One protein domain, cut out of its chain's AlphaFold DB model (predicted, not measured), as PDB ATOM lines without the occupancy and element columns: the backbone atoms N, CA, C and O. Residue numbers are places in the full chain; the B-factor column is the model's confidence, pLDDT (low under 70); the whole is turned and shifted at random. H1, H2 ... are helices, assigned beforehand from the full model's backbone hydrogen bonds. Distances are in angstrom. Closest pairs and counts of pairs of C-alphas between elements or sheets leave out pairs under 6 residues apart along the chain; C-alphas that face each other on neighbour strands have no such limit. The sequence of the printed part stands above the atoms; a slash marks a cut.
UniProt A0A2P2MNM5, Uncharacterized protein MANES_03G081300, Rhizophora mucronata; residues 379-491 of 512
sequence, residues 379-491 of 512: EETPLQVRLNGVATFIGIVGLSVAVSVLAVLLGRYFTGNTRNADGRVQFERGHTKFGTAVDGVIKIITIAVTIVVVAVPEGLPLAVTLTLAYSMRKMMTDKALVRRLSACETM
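This is residues 379 to 491 of the 512 residues of the protein "Uncharacterized protein MANES_03G081300" of Rhizophora mucronata (UniProt A0A2P2MNM5). The model is a long, thin helical hairpin, with H1 making one side and H2 running back along its later part, followed by H3, which runs back past the beginning of H1. The short H4 folds back at that end and packs on both H3 and H1, while a long loop lies at the other end, where residues 430 to 435 stick out. The printed part has 113 residues, with four named helices in the order H1, H2, H3, H4 and no named strand: an all helix domain. It is extended, a rod spanning 76 by 21 by 21 A, with a radius of gyration of the C-alphas of 23.7 A.

H1, residues 382 to 414, begins at C-alpha 382 (7.691, -23.820, 116.016) and is 48.0 A long. H2, residues 434 to 455, is 32.1 A long from C-alpha 434 (7.401, -75.401, 104.872). H3, residues 459 to 477, measures 27.3 A. H4, residues 485 to 491, measures 10.4 A and ends at C-alpha 491 (9.018, -15.347, 123.567).

H1 is the hub, touching the three other helices. H1 and H2 form a helical hairpin at a shallow tilt of 23 degrees, opposite ways; their closest C-alphas, of Ala 402 and Ala 448, are 5.0 A apart. With residues 384 to 391 alone, H1 touches H3, also at 23 degrees and opposite ways; the closest C-alphas, of Gln 384 and Pro 461, are 6.0 A apart. H4 touches H3, about perpendicular at 74 degrees, closest at the C-alphas of Leu 468 and Leu 485, 6.6 A. H4 also touches H1, only just about perpendicular at 71 degrees, closest at the C-alphas of Pro 382 and Ser 486, 6.9 A. H2 is apart from H3 and H4. Every O i to N i+4 pair is within hydrogen-bond range in H1, H2 and H3; in H4, 2 of 3 are.

The farthest C-alphas, of Gly 430 and Lys 479, are 77.0 A apart. The printed part has no cut. The link from H1 to H2, 19 residues, is long. The mean pLDDT of the printed part is 75.8, and residues 416 to 436 are among those under 70.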
ATOM      1  N   GLU A 379      -2.377 -25.090 115.927       55.81
ATOM      2  CA  GLU A 379      -1.192 -24.522 115.315       55.81
ATOM      3  C   GLU A 379       0.000 -25.042 116.116       55.81
ATOM      4  O   GLU A 379       0.327 -24.513 117.183       55.81
ATOM      5  N   GLU A 380       0.604 -26.114 115.597       62.56
ATOM      6  CA  GLU A 380       1.826 -26.719 116.116       62.56
ATOM      7  C   GLU A 380       2.859 -25.634 116.443       62.56
ATOM      8  O   GLU A 380       3.076 -24.690 115.671       62.56
ATOM      9  N   THR A 381       3.509 -25.750 117.599       74.81
ATOM     10  CA  THR A 381       4.517 -24.768 118.002       74.81
ATOM     11  C   THR A 381       5.758 -24.870 117.101       74.81
ATOM     12  O   THR A 381       6.027 -25.936 116.539       74.81
ATOM     13  N   PRO A 382       6.539 -23.786 116.917       75.62
ATOM     14  CA  PRO A 382       7.691 -23.820 116.016       75.62
ATOM     15  C   PRO A 382       8.697 -24.943 116.336       75.62
ATOM     16  O   PRO A 382       9.295 -25.510 115.416       75.62
ATOM     17  N   LEU A 383       8.845 -25.314 117.610       80.31
ATOM     18  CA  LEU A 383       9.651 -26.438 118.076       80.31
ATOM     19  C   LEU A 383       9.021 -27.777 117.691       80.31
ATOM     20  O   LEU A 383       9.744 -28.633 117.194       80.31
ATOM     21  N   GLN A 384       7.704 -27.953 117.843       75.38
ATOM     22  CA  GLN A 384       7.003 -29.168 117.404       75.38
ATOM     23  C   GLN A 384       7.199 -29.411 115.906       75.38
ATOM     24  O   GLN A 384       7.608 -30.502 115.522       75.38
ATOM     25  N   VAL A 385       7.032 -28.380 115.068       80.06
ATOM     26  CA  VAL A 385       7.251 -28.478 113.612       80.06
ATOM     27  C   VAL A 385       8.692 -28.903 113.291       80.06
ATOM     28  O   VAL A 385       8.922 -29.775 112.451       80.06
ATOM     29  N   ARG A 386       9.689 -28.314 113.969       82.00
ATOM     30  CA  ARG A 386      11.109 -28.666 113.781       82.00
ATOM     31  C   ARG A 386      11.416 -30.087 114.242       82.00
ATOM     32  O   ARG A 386      12.134 -30.806 113.555       82.00
ATOM     33  N   LEU A 387      10.883 -30.482 115.392       82.06
ATOM     34  CA  LEU A 387      11.111 -31.790 115.989       82.06
ATOM     35  C   LEU A 387      10.391 -32.910 115.237       82.06
ATOM     36  O   LEU A 387      10.969 -33.979 115.092       82.06
ATOM     37  N   ASN A 388       9.212 -32.655 114.670       78.94
ATOM     38  CA  ASN A 388       8.553 -33.562 113.730       78.94
ATOM     39  C   ASN A 388       9.424 -33.765 112.469       78.94
ATOM     40  O   ASN A 388       9.629 -34.887 112.006       78.94
ATOM     41  N   GLY A 389      10.072 -32.700 111.978       80.75
ATOM     42  CA  GLY A 389      11.092 -32.793 110.924       80.75
ATOM     43  C   GLY A 389      12.322 -33.641 111.300       80.75
ATOM     44  O   GLY A 389      12.890 -34.314 110.444       80.75
ATOM     45  N   VAL A 390      12.725 -33.655 112.575       85.69
ATOM     46  CA  VAL A 390      13.807 -34.528 113.071       85.69
ATOM     47  C   VAL A 390      13.320 -35.970 113.238       85.69
ATOM     48  O   VAL A 390      13.992 -36.889 112.780       85.69
ATOM     49  N   ALA A 391      12.144 -36.181 113.831       81.12
ATOM     50  CA  ALA A 391      11.551 -37.501 114.036       81.12
ATOM     51  C   ALA A 391      11.304 -38.229 112.704       81.12
ATOM     52  O   ALA A 391      11.662 -39.397 112.569       81.12
ATOM     53  N   THR A 392      10.790 -37.529 111.687       80.94
ATOM     54  CA  THR A 392      10.619 -38.083 110.330       80.94
ATOM     55  C   THR A 392      11.954 -38.424 109.663       80.94
ATOM     56  O   THR A 392      12.059 -39.475 109.032       80.94
ATOM     57  N   PHE A 393      13.003 -37.612 109.841       87.31
ATOM     58  CA  PHE A 393      14.345 -37.946 109.348       87.31
ATOM     59  C   PHE A 393      14.913 -39.207 110.021       87.31
ATOM     60  O   PHE A 393      15.393 -40.104 109.327       87.31
ATOM     61  N   ILE A 394      14.816 -39.312 111.352       88.12
ATOM     62  CA  ILE A 394      15.250 -40.506 112.096       88.12
ATOM     63  C   ILE A 394      14.431 -41.730 111.660       88.12
ATOM     64  O   ILE A 394      15.016 -42.779 111.404       88.12
ATOM     65  N   GLY A 395      13.115 -41.590 111.472       84.62
ATOM     66  CA  GLY A 395      12.242 -42.657 110.973       84.62
ATOM     67  C   GLY A 395      12.633 -43.161 109.579       84.62
ATOM     68  O   GLY A 395      12.683 -44.370 109.361       84.62
ATOM     69  N   ILE A 396      12.997 -42.270 108.647       86.56
ATOM     70  CA  ILE A 396      13.497 -42.652 107.311       86.56
ATOM     71  C   ILE A 396      14.827 -43.414 107.417       86.56
ATOM     72  O   ILE A 396      15.003 -44.444 106.761       86.56
ATOM     73  N   VAL A 397      15.755 -42.947 108.260       91.69
ATOM     74  CA  VAL A 397      17.034 -43.636 108.494       91.69
ATOM     75  C   VAL A 397      16.788 -45.014 109.118       91.69
ATOM     76  O   VAL A 397      17.262 -46.012 108.574       91.69
ATOM     77  N   GLY A 398      15.980 -45.096 110.176       90.19
ATOM     78  CA  GLY A 398      15.588 -46.343 110.836       90.19
ATOM     79  C   GLY A 398      14.937 -47.345 109.886       90.19
ATOM     80  O   GLY A 398      15.343 -48.504 109.850       90.19
ATOM     81  N   LEU A 399      14.005 -46.891 109.040       88.56
ATOM     82  CA  LEU A 399      13.366 -47.720 108.019       88.56
ATOM     83  C   LEU A 399      14.378 -48.249 106.990       88.56
ATOM     84  O   LEU A 399      14.356 -49.435 106.664       88.56
ATOM     85  N   SER A 400      15.299 -47.409 106.505       92.19
ATOM     86  CA  SER A 400      16.325 -47.847 105.545       92.19
ATOM     87  C   SER A 400      17.301 -48.870 106.144       92.19
ATOM     88  O   SER A 400      17.671 -49.836 105.469       92.19
ATOM     89  N   VAL A 401      17.658 -48.724 107.426       94.19
ATOM     90  CA  VAL A 401      18.452 -49.710 108.173       94.19
ATOM     91  C   VAL A 401      17.659 -51.003 108.369       94.19
ATOM     92  O   VAL A 401      18.184 -52.072 108.065       94.19
ATOM     93  N   ALA A 402      16.393 -50.930 108.790       91.12
ATOM     94  CA  ALA A 402      15.531 -52.095 108.982       91.12
ATOM     95  C   ALA A 402      15.355 -52.910 107.688       91.12
ATOM     96  O   ALA A 402      15.533 -54.127 107.704       91.12
ATOM     97  N   VAL A 403      15.097 -52.250 106.553       92.44
ATOM     98  CA  VAL A 403      14.998 -52.896 105.230       92.44
ATOM     99  C   VAL A 403      16.336 -53.512 104.803       92.44
ATOM    100  O   VAL A 403      16.358 -54.625 104.278       92.44
ATOM    101  N   SER A 404      17.458 -52.838 105.067       94.00
ATOM    102  CA  SER A 404      18.794 -53.366 104.751       94.00
ATOM    103  C   SER A 404      19.131 -54.611 105.581       94.00
ATOM    104  O   SER A 404      19.605 -55.608 105.038       94.00
ATOM    105  N   VAL A 405      18.837 -54.590 106.886       93.00
ATOM    106  CA  VAL A 405      19.006 -55.739 107.790       93.00
ATOM    107  C   VAL A 405      18.094 -56.891 107.370       93.00
ATOM    108  O   VAL A 405      18.571 -58.018 107.249       93.00
ATOM    109  N   LEU A 406      16.822 -56.615 107.064       91.25
ATOM    110  CA  LEU A 406      15.861 -57.597 106.557       91.25
ATOM    111  C   LEU A 406      16.377 -58.287 105.286       91.25
ATOM    112  O   LEU A 406      16.394 -59.514 105.218       91.25
ATOM    113  N   ALA A 407      16.864 -57.521 104.305       91.12
ATOM    114  CA  ALA A 407      17.414 -58.061 103.063       91.12
ATOM    115  C   ALA A 407      18.670 -58.925 103.294       91.12
ATOM    116  O   ALA A 407      18.792 -60.004 102.710       91.12
ATOM    117  N   VAL A 408      19.585 -58.499 104.173       91.38
ATOM    118  CA  VAL A 408      20.797 -59.266 104.517       91.38
ATOM    119  C   VAL A 408      20.459 -60.552 105.275       91.38
ATOM    120  O   VAL A 408      21.047 -61.599 104.988       91.38
ATOM    121  N   LEU A 409      19.514 -60.508 106.218       87.12
ATOM    122  CA  LEU A 409      19.084 -61.680 106.982       87.12
ATOM    123  C   LEU A 409      18.328 -62.681 106.104       87.12
ATOM    124  O   LEU A 409      18.672 -63.861 106.130       87.12
ATOM    125  N   LEU A 410      17.388 -62.230 105.265       86.25
ATOM    126  CA  LEU A 410      16.719 -63.087 104.276       86.25
ATOM    127  C   LEU A 410      17.724 -63.687 103.284       86.25
ATOM    128  O   LEU A 410      17.681 -64.885 103.015       86.25
ATOM    129  N   GLY A 411      18.675 -62.890 102.786       84.88
ATOM    130  CA  GLY A 411      19.742 -63.366 101.906       84.88
ATOM    131  C   GLY A 411      20.592 -64.464 102.553       84.88
ATOM    132  O   GLY A 411      20.801 -65.516 101.948       84.88
ATOM    133  N   ARG A 412      21.034 -64.276 103.804       81.88
ATOM    134  CA  ARG A 412      21.782 -65.299 104.564       81.88
ATOM    135  C   ARG A 412      20.949 -66.543 104.867       81.88
ATOM    136  O   ARG A 412      21.483 -67.648 104.760       81.88
ATOM    137  N   TYR A 413      19.665 -66.362 105.178       79.69
ATOM    138  CA  TYR A 413      18.711 -67.437 105.430       79.69
ATOM    139  C   TYR A 413      18.536 -68.321 104.187       79.69
ATOM    140  O   TYR A 413      18.863 -69.502 104.233       79.69
ATOM    141  N   PHE A 414      18.157 -67.752 103.038       77.25
ATOM    142  CA  PHE A 414      17.975 -68.515 101.793       77.25
ATOM    143  C   PHE A 414      19.276 -69.069 101.192       77.25
ATOM    144  O   PHE A 414      19.239 -70.088 100.503       77.25
ATOM    145  N   THR A 415      20.428 -68.451 101.473       75.50
ATOM    146  CA  THR A 415      21.751 -68.979 101.076       75.50
ATOM    147  C   THR A 415      22.220 -70.125 101.993       75.50
ATOM    148  O   THR A 415      23.270 -70.713 101.750       75.50
ATOM    149  N   GLY A 416      21.473 -70.461 103.053       66.75
ATOM    150  CA  GLY A 416      21.827 -71.530 103.994       66.75
ATOM    151  C   GLY A 416      23.028 -71.203 104.889       66.75
ATOM    152  O   GLY A 416      23.576 -72.092 105.532       66.75
ATOM    153  N   ASN A 417      23.451 -69.935 104.954       65.38
ATOM    154  CA  ASN A 417      24.634 -69.517 105.716       65.38
ATOM    155  C   ASN A 417      24.302 -69.102 107.166       65.38
ATOM    156  O   ASN A 417      25.192 -68.735 107.933       65.38
ATOM    157  N   THR A 418      23.024 -69.152 107.552       65.44
ATOM    158  CA  THR A 418      22.574 -68.958 108.937       65.44
ATOM    159  C   THR A 418      22.639 -70.283 109.698       65.44
ATOM    160  O   THR A 418      21.970 -71.252 109.333       65.44
ATOM    161  N   ARG A 419      23.434 -70.322 110.774       61.00
ATOM    162  CA  ARG A 419      23.555 -71.467 111.688       61.00
ATOM    163  C   ARG A 419      22.790 -71.210 112.989       61.00
ATOM    164  O   ARG A 419      22.845 -70.104 113.517       61.00
ATOM    165  N   ASN A 420      22.122 -72.239 113.504       60.09
ATOM    166  CA  ASN A 420      21.559 -72.259 114.858       60.09
ATOM    167  C   ASN A 420      22.662 -72.337 115.927       60.09
ATOM    168  O   ASN A 420      23.820 -72.624 115.614       60.09
ATOM    169  N   ALA A 421      22.282 -72.151 117.196       54.66
ATOM    170  CA  ALA A 421      23.163 -72.358 118.350       54.66
ATOM    171  C   ALA A 421      23.813 -73.761 118.356       54.66
ATOM    172  O   ALA A 421      24.985 -73.892 118.692       54.66
ATOM    173  N   ASP A 422      23.103 -74.780 117.858       53.97
ATOM    174  CA  ASP A 422      23.593 -76.161 117.697       53.97
ATOM    175  C   ASP A 422      24.490 -76.379 116.457       53.97
ATOM    176  O   ASP A 422      24.724 -77.510 116.028       53.97
ATOM    177  N   GLY A 423      24.932 -75.307 115.791       57.12
ATOM    178  CA  GLY A 423      25.828 -75.340 114.629       57.12
ATOM    179  C   GLY A 423      25.206 -75.808 113.303       57.12
ATOM    180  O   GLY A 423      25.832 -75.646 112.254       57.12
ATOM    181  N   ARG A 424      23.979 -76.349 113.319       57.53
ATOM    182  CA  ARG A 424      23.239 -76.783 112.118       57.53
ATOM    183  C   ARG A 424      22.729 -75.593 111.303       57.53
ATOM    184  O   ARG A 424      22.350 -74.566 111.865       57.53
ATOM    185  N   VAL A 425      22.697 -75.740 109.981       61.50
ATOM    186  CA  VAL A 425      22.141 -74.737 109.059       61.50
ATOM    187  C   VAL A 425      20.614 -74.674 109.176       61.50
ATOM    188  O   VAL A 425      19.948 -75.704 109.190       61.50
ATOM    189  N   GLN A 426      20.054 -73.465 109.282       59.84
ATOM    190  CA  GLN A 426      18.604 -73.260 109.450       59.84
ATOM    191  C   GLN A 426      17.787 -73.614 108.202       59.84
ATOM    192  O   GLN A 426      16.608 -73.950 108.308       59.84
ATOM    193  N   PHE A 427      18.398 -73.509 107.021       59.25
ATOM    194  CA  PHE A 427      17.729 -73.707 105.743       59.25
ATOM    195  C   PHE A 427      18.584 -74.562 104.807       59.25
ATOM    196  O   PHE A 427      19.575 -74.097 104.247       59.25
ATOM    197  N   GLU A 428      18.166 -75.812 104.610       59.34
ATOM    198  CA  GLU A 428      18.654 -76.669 103.529       59.34
ATOM    199  C   GLU A 428      17.626 -76.727 102.398       59.34
ATOM    200  O   GLU A 428      16.438 -77.015 102.606       59.34
ATOM    201  N   ARG A 429      18.106 -76.464 101.179       52.62
ATOM    202  CA  ARG A 429      17.311 -76.424  99.951       52.62
ATOM    203  C   ARG A 429      16.833 -77.833  99.581       52.62
ATOM    204  O   ARG A 429      17.556 -78.579  98.934       52.62
ATOM    205  N   GLY A 430      15.599 -78.165  99.963       56.34
ATOM    206  CA  GLY A 430      14.911 -79.410  99.593       56.34
ATOM    207  C   GLY A 430      14.518 -80.325 100.760       56.34
ATOM    208  O   GLY A 430      13.659 -81.179 100.569       56.34
ATOM    209  N   HIS A 431      15.072 -80.126 101.962       58.56
ATOM    210  CA  HIS A 431      14.791 -80.975 103.136       58.56
ATOM    211  C   HIS A 431      14.045 -80.270 104.280       58.56
ATOM    212  O   HIS A 431      13.555 -80.928 105.198       58.56
ATOM    213  N   THR A 432      13.912 -78.945 104.236       60.53
ATOM    214  CA  THR A 432      13.204 -78.177 105.268       60.53
ATOM    215  C   THR A 432      11.684 -78.217 105.084       60.53
ATOM    216  O   THR A 432      11.161 -78.047 103.982       60.53
ATOM    217  N   LYS A 433      10.940 -78.429 106.180       65.88
ATOM    218  CA  LYS A 433       9.471 -78.372 106.160       65.88
ATOM    219  C   LYS A 433       9.016 -76.924 105.949       65.88
ATOM    220  O   LYS A 433       9.573 -75.999 106.539       65.88
ATOM    221  N   PHE A 434       7.946 -76.733 105.177       66.44
ATOM    222  CA  PHE A 434       7.401 -75.401 104.872       66.44
ATOM    223  C   PHE A 434       7.081 -74.579 106.137       66.44
ATOM    224  O   PHE A 434       7.401 -73.397 106.193       66.44
ATOM    225  N   GLY A 435       6.541 -75.208 107.191       66.19
ATOM    226  CA  GLY A 435       6.256 -74.531 108.466       66.19
ATOM    227  C   GLY A 435       7.501 -73.950 109.152       66.19
ATOM    228  O   GLY A 435       7.491 -72.789 109.540       66.19
ATOM    229  N   THR A 436       8.597 -74.713 109.222       69.56
ATOM    230  CA  THR A 436       9.871 -74.245 109.804       69.56
ATOM    231  C   THR A 436      10.560 -73.172 108.956       69.56
ATOM    232  O   THR A 436      11.265 -72.325 109.498       69.56
ATOM    233  N   ALA A 437      10.334 -73.171 107.637       71.69
ATOM    234  CA  ALA A 437      10.818 -72.105 106.760       71.69
ATOM    235  C   ALA A 437      10.071 -70.777 107.000       71.69
ATOM    236  O   ALA A 437      10.673 -69.705 107.004       71.69
ATOM    237  N   VAL A 438       8.755 -70.849 107.230       73.19
ATOM    238  CA  VAL A 438       7.904 -69.682 107.512       73.19
ATOM    239  C   VAL A 438       8.188 -69.086 108.898       73.19
ATOM    240  O   VAL A 438       8.277 -67.866 109.010       73.19
ATOM    241  N   ASP A 439       8.405 -69.916 109.924       70.38
ATOM    242  CA  ASP A 439       8.799 -69.462 111.269       70.38
ATOM    243  C   ASP A 439      10.111 -68.653 111.253       70.38
ATOM    244  O   ASP A 439      10.163 -67.526 111.750       70.38
ATOM    245  N   GLY A 440      11.156 -69.167 110.590       74.81
ATOM    246  CA  GLY A 440      12.432 -68.453 110.464       74.81
ATOM    247  C   GLY A 440      12.302 -67.100 109.754       74.81
ATOM    248  O   GLY A 440      12.881 -66.108 110.199       74.81
ATOM    249  N   VAL A 441      11.491 -67.026 108.692       80.00
ATOM    250  CA  VAL A 441      11.195 -65.766 107.989       80.00
ATOM    251  C   VAL A 441      10.455 -64.775 108.892       80.00
ATOM    252  O   VAL A 441      10.776 -63.589 108.875       80.00
ATOM    253  N   ILE A 442       9.510 -65.233 109.715       75.88
ATOM    254  CA  ILE A 442       8.746 -64.346 110.603       75.88
ATOM    255  C   ILE A 442       9.581 -63.858 111.785       75.88
ATOM    256  O   ILE A 442       9.535 -62.669 112.076       75.88
ATOM    257  N   LYS A 443      10.464 -64.684 112.359       77.00
ATOM    258  CA  LYS A 443      11.470 -64.219 113.334       77.00
ATOM    259  C   LYS A 443      12.372 -63.120 112.750       77.00
ATOM    260  O   LYS A 443      12.629 -62.117 113.415       77.00
ATOM    261  N   ILE A 444      12.785 -63.245 111.485       84.25
ATOM    262  CA  ILE A 444      13.557 -62.206 110.775       84.25
ATOM    263  C   ILE A 444      12.724 -60.925 110.548       84.25
ATOM    264  O   ILE A 444      13.243 -59.821 110.732       84.25
ATOM    265  N   ILE A 445      11.443 -61.045 110.187       82.56
ATOM    266  CA  ILE A 445      10.531 -59.897 110.030       82.56
ATOM    267  C   ILE A 445      10.307 -59.188 111.372       82.56
ATOM    268  O   ILE A 445      10.410 -57.965 111.424       82.56
ATOM    269  N   THR A 446      10.079 -59.925 112.463       79.50
ATOM    270  CA  THR A 446       9.910 -59.358 113.810       79.50
ATOM    271  C   THR A 446      11.145 -58.559 114.234       79.50
ATOM    272  O   THR A 446      10.999 -57.440 114.723       79.50
ATOM    273  N   ILE A 447      12.363 -59.043 113.951       84.31
ATOM    274  CA  ILE A 447      13.597 -58.266 114.178       84.31
ATOM    275  C   ILE A 447      13.567 -56.945 113.389       84.31
ATOM    276  O   ILE A 447      13.806 -55.885 113.969       84.31
ATOM    277  N   ALA A 448      13.211 -56.966 112.102       86.81
ATOM    278  CA  ALA A 448      13.108 -55.744 111.299       86.81
ATOM    279  C   ALA A 448      12.047 -54.761 111.839       86.81
ATOM    280  O   ALA A 448      12.300 -53.558 111.889       86.81
ATOM    281  N   VAL A 449      10.899 -55.262 112.311       83.00
ATOM    282  CA  VAL A 449       9.851 -54.454 112.961       83.00
ATOM    283  C   VAL A 449      10.361 -53.817 114.257       83.00
ATOM    284  O   VAL A 449      10.175 -52.616 114.446       83.00
ATOM    285  N   THR A 450      11.058 -54.564 115.122       83.56
ATOM    286  CA  THR A 450      11.596 -53.998 116.376       83.56
ATOM    287  C   THR A 450      12.592 -52.860 116.134       83.56
ATOM    288  O   THR A 450      12.587 -51.889 116.886       83.56
ATOM    289  N   ILE A 451      13.383 -52.911 115.052       88.25
ATOM    290  CA  ILE A 451      14.279 -51.809 114.659       88.25
ATOM    291  C   ILE A 451      13.478 -50.547 114.311       88.25
ATOM    292  O   ILE A 451      13.866 -49.457 114.723       88.25
ATOM    293  N   VAL A 452      12.356 -50.672 113.590       83.75
ATOM    294  CA  VAL A 452      11.493 -49.525 113.248       83.75
ATOM    295  C   VAL A 452      10.864 -48.919 114.504       83.75
ATOM    296  O   VAL A 452      10.939 -47.709 114.686       83.75
ATOM    297  N   VAL A 453      10.314 -49.749 115.396       80.06
ATOM    298  CA  VAL A 453       9.680 -49.303 116.652       80.06
ATOM    299  C   VAL A 453      10.675 -48.569 117.558       80.06
ATOM    300  O   VAL A 453      10.352 -47.526 118.112       80.06
ATOM    301  N   VAL A 454      11.913 -49.060 117.675       83.56
ATOM    302  CA  VAL A 454      12.969 -48.385 118.455       83.56
ATOM    303  C   VAL A 454      13.458 -47.093 117.780       83.56
ATOM    304  O   VAL A 454      13.947 -46.191 118.460       83.56
ATOM    305  N   ALA A 455      13.338 -46.979 116.454       83.94
ATOM    306  CA  ALA A 455      13.814 -45.821 115.702       83.94
ATOM    307  C   ALA A 455      12.820 -44.648 115.632       83.94
ATOM    308  O   ALA A 455      13.262 -43.524 115.400       83.94
ATOM    309  N   VAL A 456      11.510 -44.862 115.804       76.19
ATOM    310  CA  VAL A 456      10.503 -43.786 115.729       76.19
ATOM    311  C   VAL A 456      10.203 -43.240 117.136       76.19
ATOM    312  O   VAL A 456       9.602 -43.936 117.949       76.19
ATOM    313  N   PRO A 457      10.587 -41.991 117.469       71.75
ATOM    314  CA  PRO A 457      10.394 -41.447 118.810       71.75
ATOM    315  C   PRO A 457       8.984 -40.846 118.972       71.75
ATOM    316  O   PRO A 457       8.820 -39.627 119.036       71.75
ATOM    317  N   GLU A 458       7.960 -41.696 119.053       69.19
ATOM    318  CA  GLU A 458       6.534 -41.313 119.153       69.19
ATOM    319  C   GLU A 458       6.228 -40.380 120.339       69.19
ATOM    320  O   GLU A 458       5.457 -39.432 120.215       69.19
ATOM    321  N   GLY A 459       6.897 -40.574 121.481       68.44
ATOM    322  CA  GLY A 459       6.721 -39.724 122.665       68.44
ATOM    323  C   GLY A 459       7.279 -38.298 122.534       68.44
ATOM    324  O   GLY A 459       7.100 -37.486 123.441       68.44
ATOM    325  N   LEU A 460       7.974 -37.967 121.442       74.69
ATOM    326  CA  LEU A 460       8.730 -36.720 121.316       74.69
ATOM    327  C   LEU A 460       7.826 -35.474 121.150       74.69
ATOM    328  O   LEU A 460       8.032 -34.515 121.902       74.69
ATOM    329  N   PRO A 461       6.789 -35.446 120.283       64.25
ATOM    330  CA  PRO A 461       5.842 -34.325 120.226       64.25
ATOM    331  C   PRO A 461       5.046 -34.143 121.532       64.25
ATOM    332  O   PRO A 461       4.844 -33.009 121.976       64.25
ATOM    333  N   LEU A 462       4.669 -35.254 122.182       68.50
ATOM    334  CA  LEU A 462       3.945 -35.283 123.462       68.50
ATOM    335  C   LEU A 462       4.781 -34.723 124.626       68.50
ATOM    336  O   LEU A 462       4.298 -33.913 125.424       68.50
ATOM    337  N   ALA A 463       6.069 -35.072 124.698       76.31
ATOM    338  CA  ALA A 463       6.982 -34.511 125.692       76.31
ATOM    339  C   ALA A 463       7.072 -32.975 125.591       76.31
ATOM    340  O   ALA A 463       7.156 -32.283 126.610       76.31
ATOM    341  N   VAL A 464       7.000 -32.424 124.372       77.88
ATOM    342  CA  VAL A 464       7.016 -30.974 124.136       77.88
ATOM    343  C   VAL A 464       5.709 -30.302 124.551       77.88
ATOM    344  O   VAL A 464       5.769 -29.291 125.254       77.88
ATOM    345  N   THR A 465       4.536 -30.853 124.202       69.19
ATOM    346  CA  THR A 465       3.246 -30.317 124.688       69.19
ATOM    347  C   THR A 465       3.182 -30.296 126.211       69.19
ATOM    348  O   THR A 465       2.803 -29.277 126.790       69.19
ATOM    349  N   LEU A 466       3.602 -31.381 126.869       72.94
ATOM    350  CA  LEU A 466       3.588 -31.491 128.326       72.94
ATOM    351  C   LEU A 466       4.555 -30.500 128.989       72.94
ATOM    352  O   LEU A 466       4.182 -29.815 129.943       72.94
ATOM    353  N   THR A 467       5.773 -30.363 128.457       81.25
ATOM    354  CA  THR A 467       6.767 -29.405 128.972       81.25
ATOM    355  C   THR A 467       6.277 -27.960 128.832       81.25
ATOM    356  O   THR A 467       6.414 -27.168 129.767       81.25
ATOM    357  N   LEU A 468       5.642 -27.614 127.706       76.88
ATOM    358  CA  LEU A 468       5.027 -26.300 127.496       76.88
ATOM    359  C   LEU A 468       3.842 -26.053 128.441       76.88
ATOM    360  O   LEU A 468       3.746 -24.965 129.003       76.88
ATOM    361  N   ALA A 469       2.971 -27.044 128.657       71.12
ATOM    362  CA  ALA A 469       1.848 -26.942 129.593       71.12
ATOM    363  C   ALA A 469       2.319 -26.765 131.050       71.12
ATOM    364  O   ALA A 469       1.784 -25.929 131.781       71.12
ATOM    365  N   TYR A 470       3.369 -27.484 131.459       80.75
ATOM    366  CA  TYR A 470       3.996 -27.319 132.771       80.75
ATOM    367  C   TYR A 470       4.654 -25.938 132.932       80.75
ATOM    368  O   TYR A 470       4.398 -25.242 133.916       80.75
ATOM    369  N   SER A 471       5.448 -25.507 131.942       81.81
ATOM    370  CA  SER A 471       6.077 -24.178 131.919       81.81
ATOM    371  C   SER A 471       5.031 -23.066 132.033       81.81
ATOM    372  O   SER A 471       5.138 -22.178 132.872       81.81
ATOM    373  N   MET A 472       3.950 -23.178 131.262       73.00
ATOM    374  CA  MET A 472       2.807 -22.272 131.293       73.00
ATOM    375  C   MET A 472       2.144 -22.205 132.672       73.00
ATOM    376  O   MET A 472       1.876 -21.106 133.151       73.00
ATOM    377  N   ARG A 473       1.925 -23.344 133.344       71.00
ATOM    378  CA  ARG A 473       1.374 -23.366 134.709       71.00
ATOM    379  C   ARG A 473       2.274 -22.624 135.703       71.00
ATOM    380  O   ARG A 473       1.764 -21.877 136.534       71.00
ATOM    381  N   LYS A 474       3.596 -22.775 135.580       82.94
ATOM    382  CA  LYS A 474       4.579 -22.029 136.380       82.94
ATOM    383  C   LYS A 474       4.582 -20.527 136.048       82.94
ATOM    384  O   LYS A 474       4.598 -19.699 136.951       82.94
ATOM    385  N   MET A 475       4.482 -20.150 134.774       79.69
ATOM    386  CA  MET A 475       4.376 -18.736 134.389       79.69
ATOM    387  C   MET A 475       3.110 -18.075 134.956       79.69
ATOM    388  O   MET A 475       3.169 -16.922 135.375       79.69
ATOM    389  N   MET A 476       1.989 -18.803 135.064       71.88
ATOM    390  CA  MET A 476       0.777 -18.286 135.715       71.88
ATOM    391  C   MET A 476       0.973 -18.023 137.217       71.88
ATOM    392  O   MET A 476       0.491 -16.999 137.701       71.88
ATOM    393  N   THR A 477       1.718 -18.865 137.949       77.12
ATOM    394  CA  THR A 477       2.061 -18.572 139.359       77.12
ATOM    395  C   THR A 477       2.967 -17.347 139.491       77.12
ATOM    396  O   THR A 477       2.819 -16.578 140.439       77.12
ATOM    397  N   ASP A 478       3.806 -17.090 138.486       84.00
ATOM    398  CA  ASP A 478       4.666 -15.903 138.386       84.00
ATOM    399  C   ASP A 478       3.915 -14.664 137.823       84.00
ATOM    400  O   ASP A 478       4.530 -13.687 137.397       84.00
ATOM    401  N   LYS A 479       2.569 -14.685 137.833       79.25
ATOM    402  CA  LYS A 479       1.644 -13.641 137.330       79.25
ATOM    403  C   LYS A 479       1.701 -13.372 135.814       79.25
ATOM    404  O   LYS A 479       1.109 -12.403 135.343       79.25
ATOM    405  N   ALA A 480       2.336 -14.240 135.026       74.69
ATOM    406  CA  ALA A 480       2.424 -14.141 133.569       74.69
ATOM    407  C   ALA A 480       1.415 -15.080 132.866       74.69
ATOM    408  O   ALA A 480       1.680 -16.257 132.616       74.69
ATOM    409  N   LEU A 481       0.237 -14.551 132.510       72.44
ATOM    410  CA  LEU A 481      -0.845 -15.322 131.878       72.44
ATOM    411  C   LEU A 481      -0.595 -15.585 130.378       72.44
ATOM    412  O   LEU A 481      -0.973 -14.795 129.508       72.44
ATOM    413  N   VAL A 482       0.001 -16.735 130.051       63.97
ATOM    414  CA  VAL A 482       0.301 -17.114 128.659       63.97
ATOM    415  C   VAL A 482      -0.946 -17.633 127.927       63.97
ATOM    416  O   VAL A 482      -1.368 -18.779 128.092       63.97
ATOM    417  N   ARG A 483      -1.520 -16.810 127.039       58.41
ATOM    418  CA  ARG A 483      -2.749 -17.164 126.299       58.41
ATOM    419  C   ARG A 483      -2.551 -18.299 125.273       58.41
ATOM    420  O   ARG A 483      -3.387 -19.196 125.229       58.41
ATOM    421  N   ARG A 484      -1.441 -18.339 124.517       61.22
ATOM    422  CA  ARG A 484      -1.153 -19.361 123.474       61.22
ATOM    423  C   ARG A 484       0.111 -20.175 123.788       61.22
ATOM    424  O   ARG A 484       1.118 -19.579 124.154       61.22
ATOM    425  N   LEU A 485       0.102 -21.499 123.580       67.44
ATOM    426  CA  LEU A 485       1.286 -22.364 123.793       67.44
ATOM    427  C   LEU A 485       2.493 -21.919 122.948       67.44
ATOM    428  O   LEU A 485       3.585 -21.732 123.479       67.44
ATOM    429  N   SER A 486       2.275 -21.656 121.657       68.69
ATOM    430  CA  SER A 486       3.304 -21.185 120.718       68.69
ATOM    431  C   SER A 486       3.930 -19.837 121.100       68.69
ATOM    432  O   SER A 486       5.083 -19.577 120.752       68.69
ATOM    433  N   ALA A 487       3.224 -18.992 121.861       73.44
ATOM    434  CA  ALA A 487       3.771 -17.730 122.352       73.44
ATOM    435  C   ALA A 487       4.834 -17.937 123.444       73.44
ATOM    436  O   ALA A 487       5.817 -17.205 123.451       73.44
ATOM    437  N   CYS A 488       4.692 -18.953 124.310       76.25
ATOM    438  CA  CYS A 488       5.699 -19.285 125.329       76.25
ATOM    439  C   CYS A 488       7.061 -19.589 124.691       76.25
ATOM    440  O   CYS A 488       8.095 -19.115 125.152       76.25
ATOM    441  N   GLU A 489       7.047 -20.368 123.609       79.88
ATOM    442  CA  GLU A 489       8.248 -20.742 122.867       79.88
ATOM    443  C   GLU A 489       8.821 -19.555 122.078       79.88
ATOM    444  O   GLU A 489      10.015 -19.269 122.144       79.88
ATOM    445  N   THR A 490       7.953 -18.817 121.377       80.19
ATOM    446  CA  THR A 490       8.354 -17.666 120.551       80.19
ATOM    447  C   THR A 490       8.975 -16.550 121.399       80.19
ATOM    448  O   THR A 490       9.953 -15.937 120.976       80.19
ATOM    449  N   MET A 491       8.469 -16.327 122.621       84.62
ATOM    450  CA  MET A 491       9.018 -15.347 123.567       84.62
ATOM    451  C   MET A 491      10.476 -15.655 123.944       84.62
ATOM    452  O   MET A 491      11.276 -14.735 124.083       84.62
TER     453      MET A 491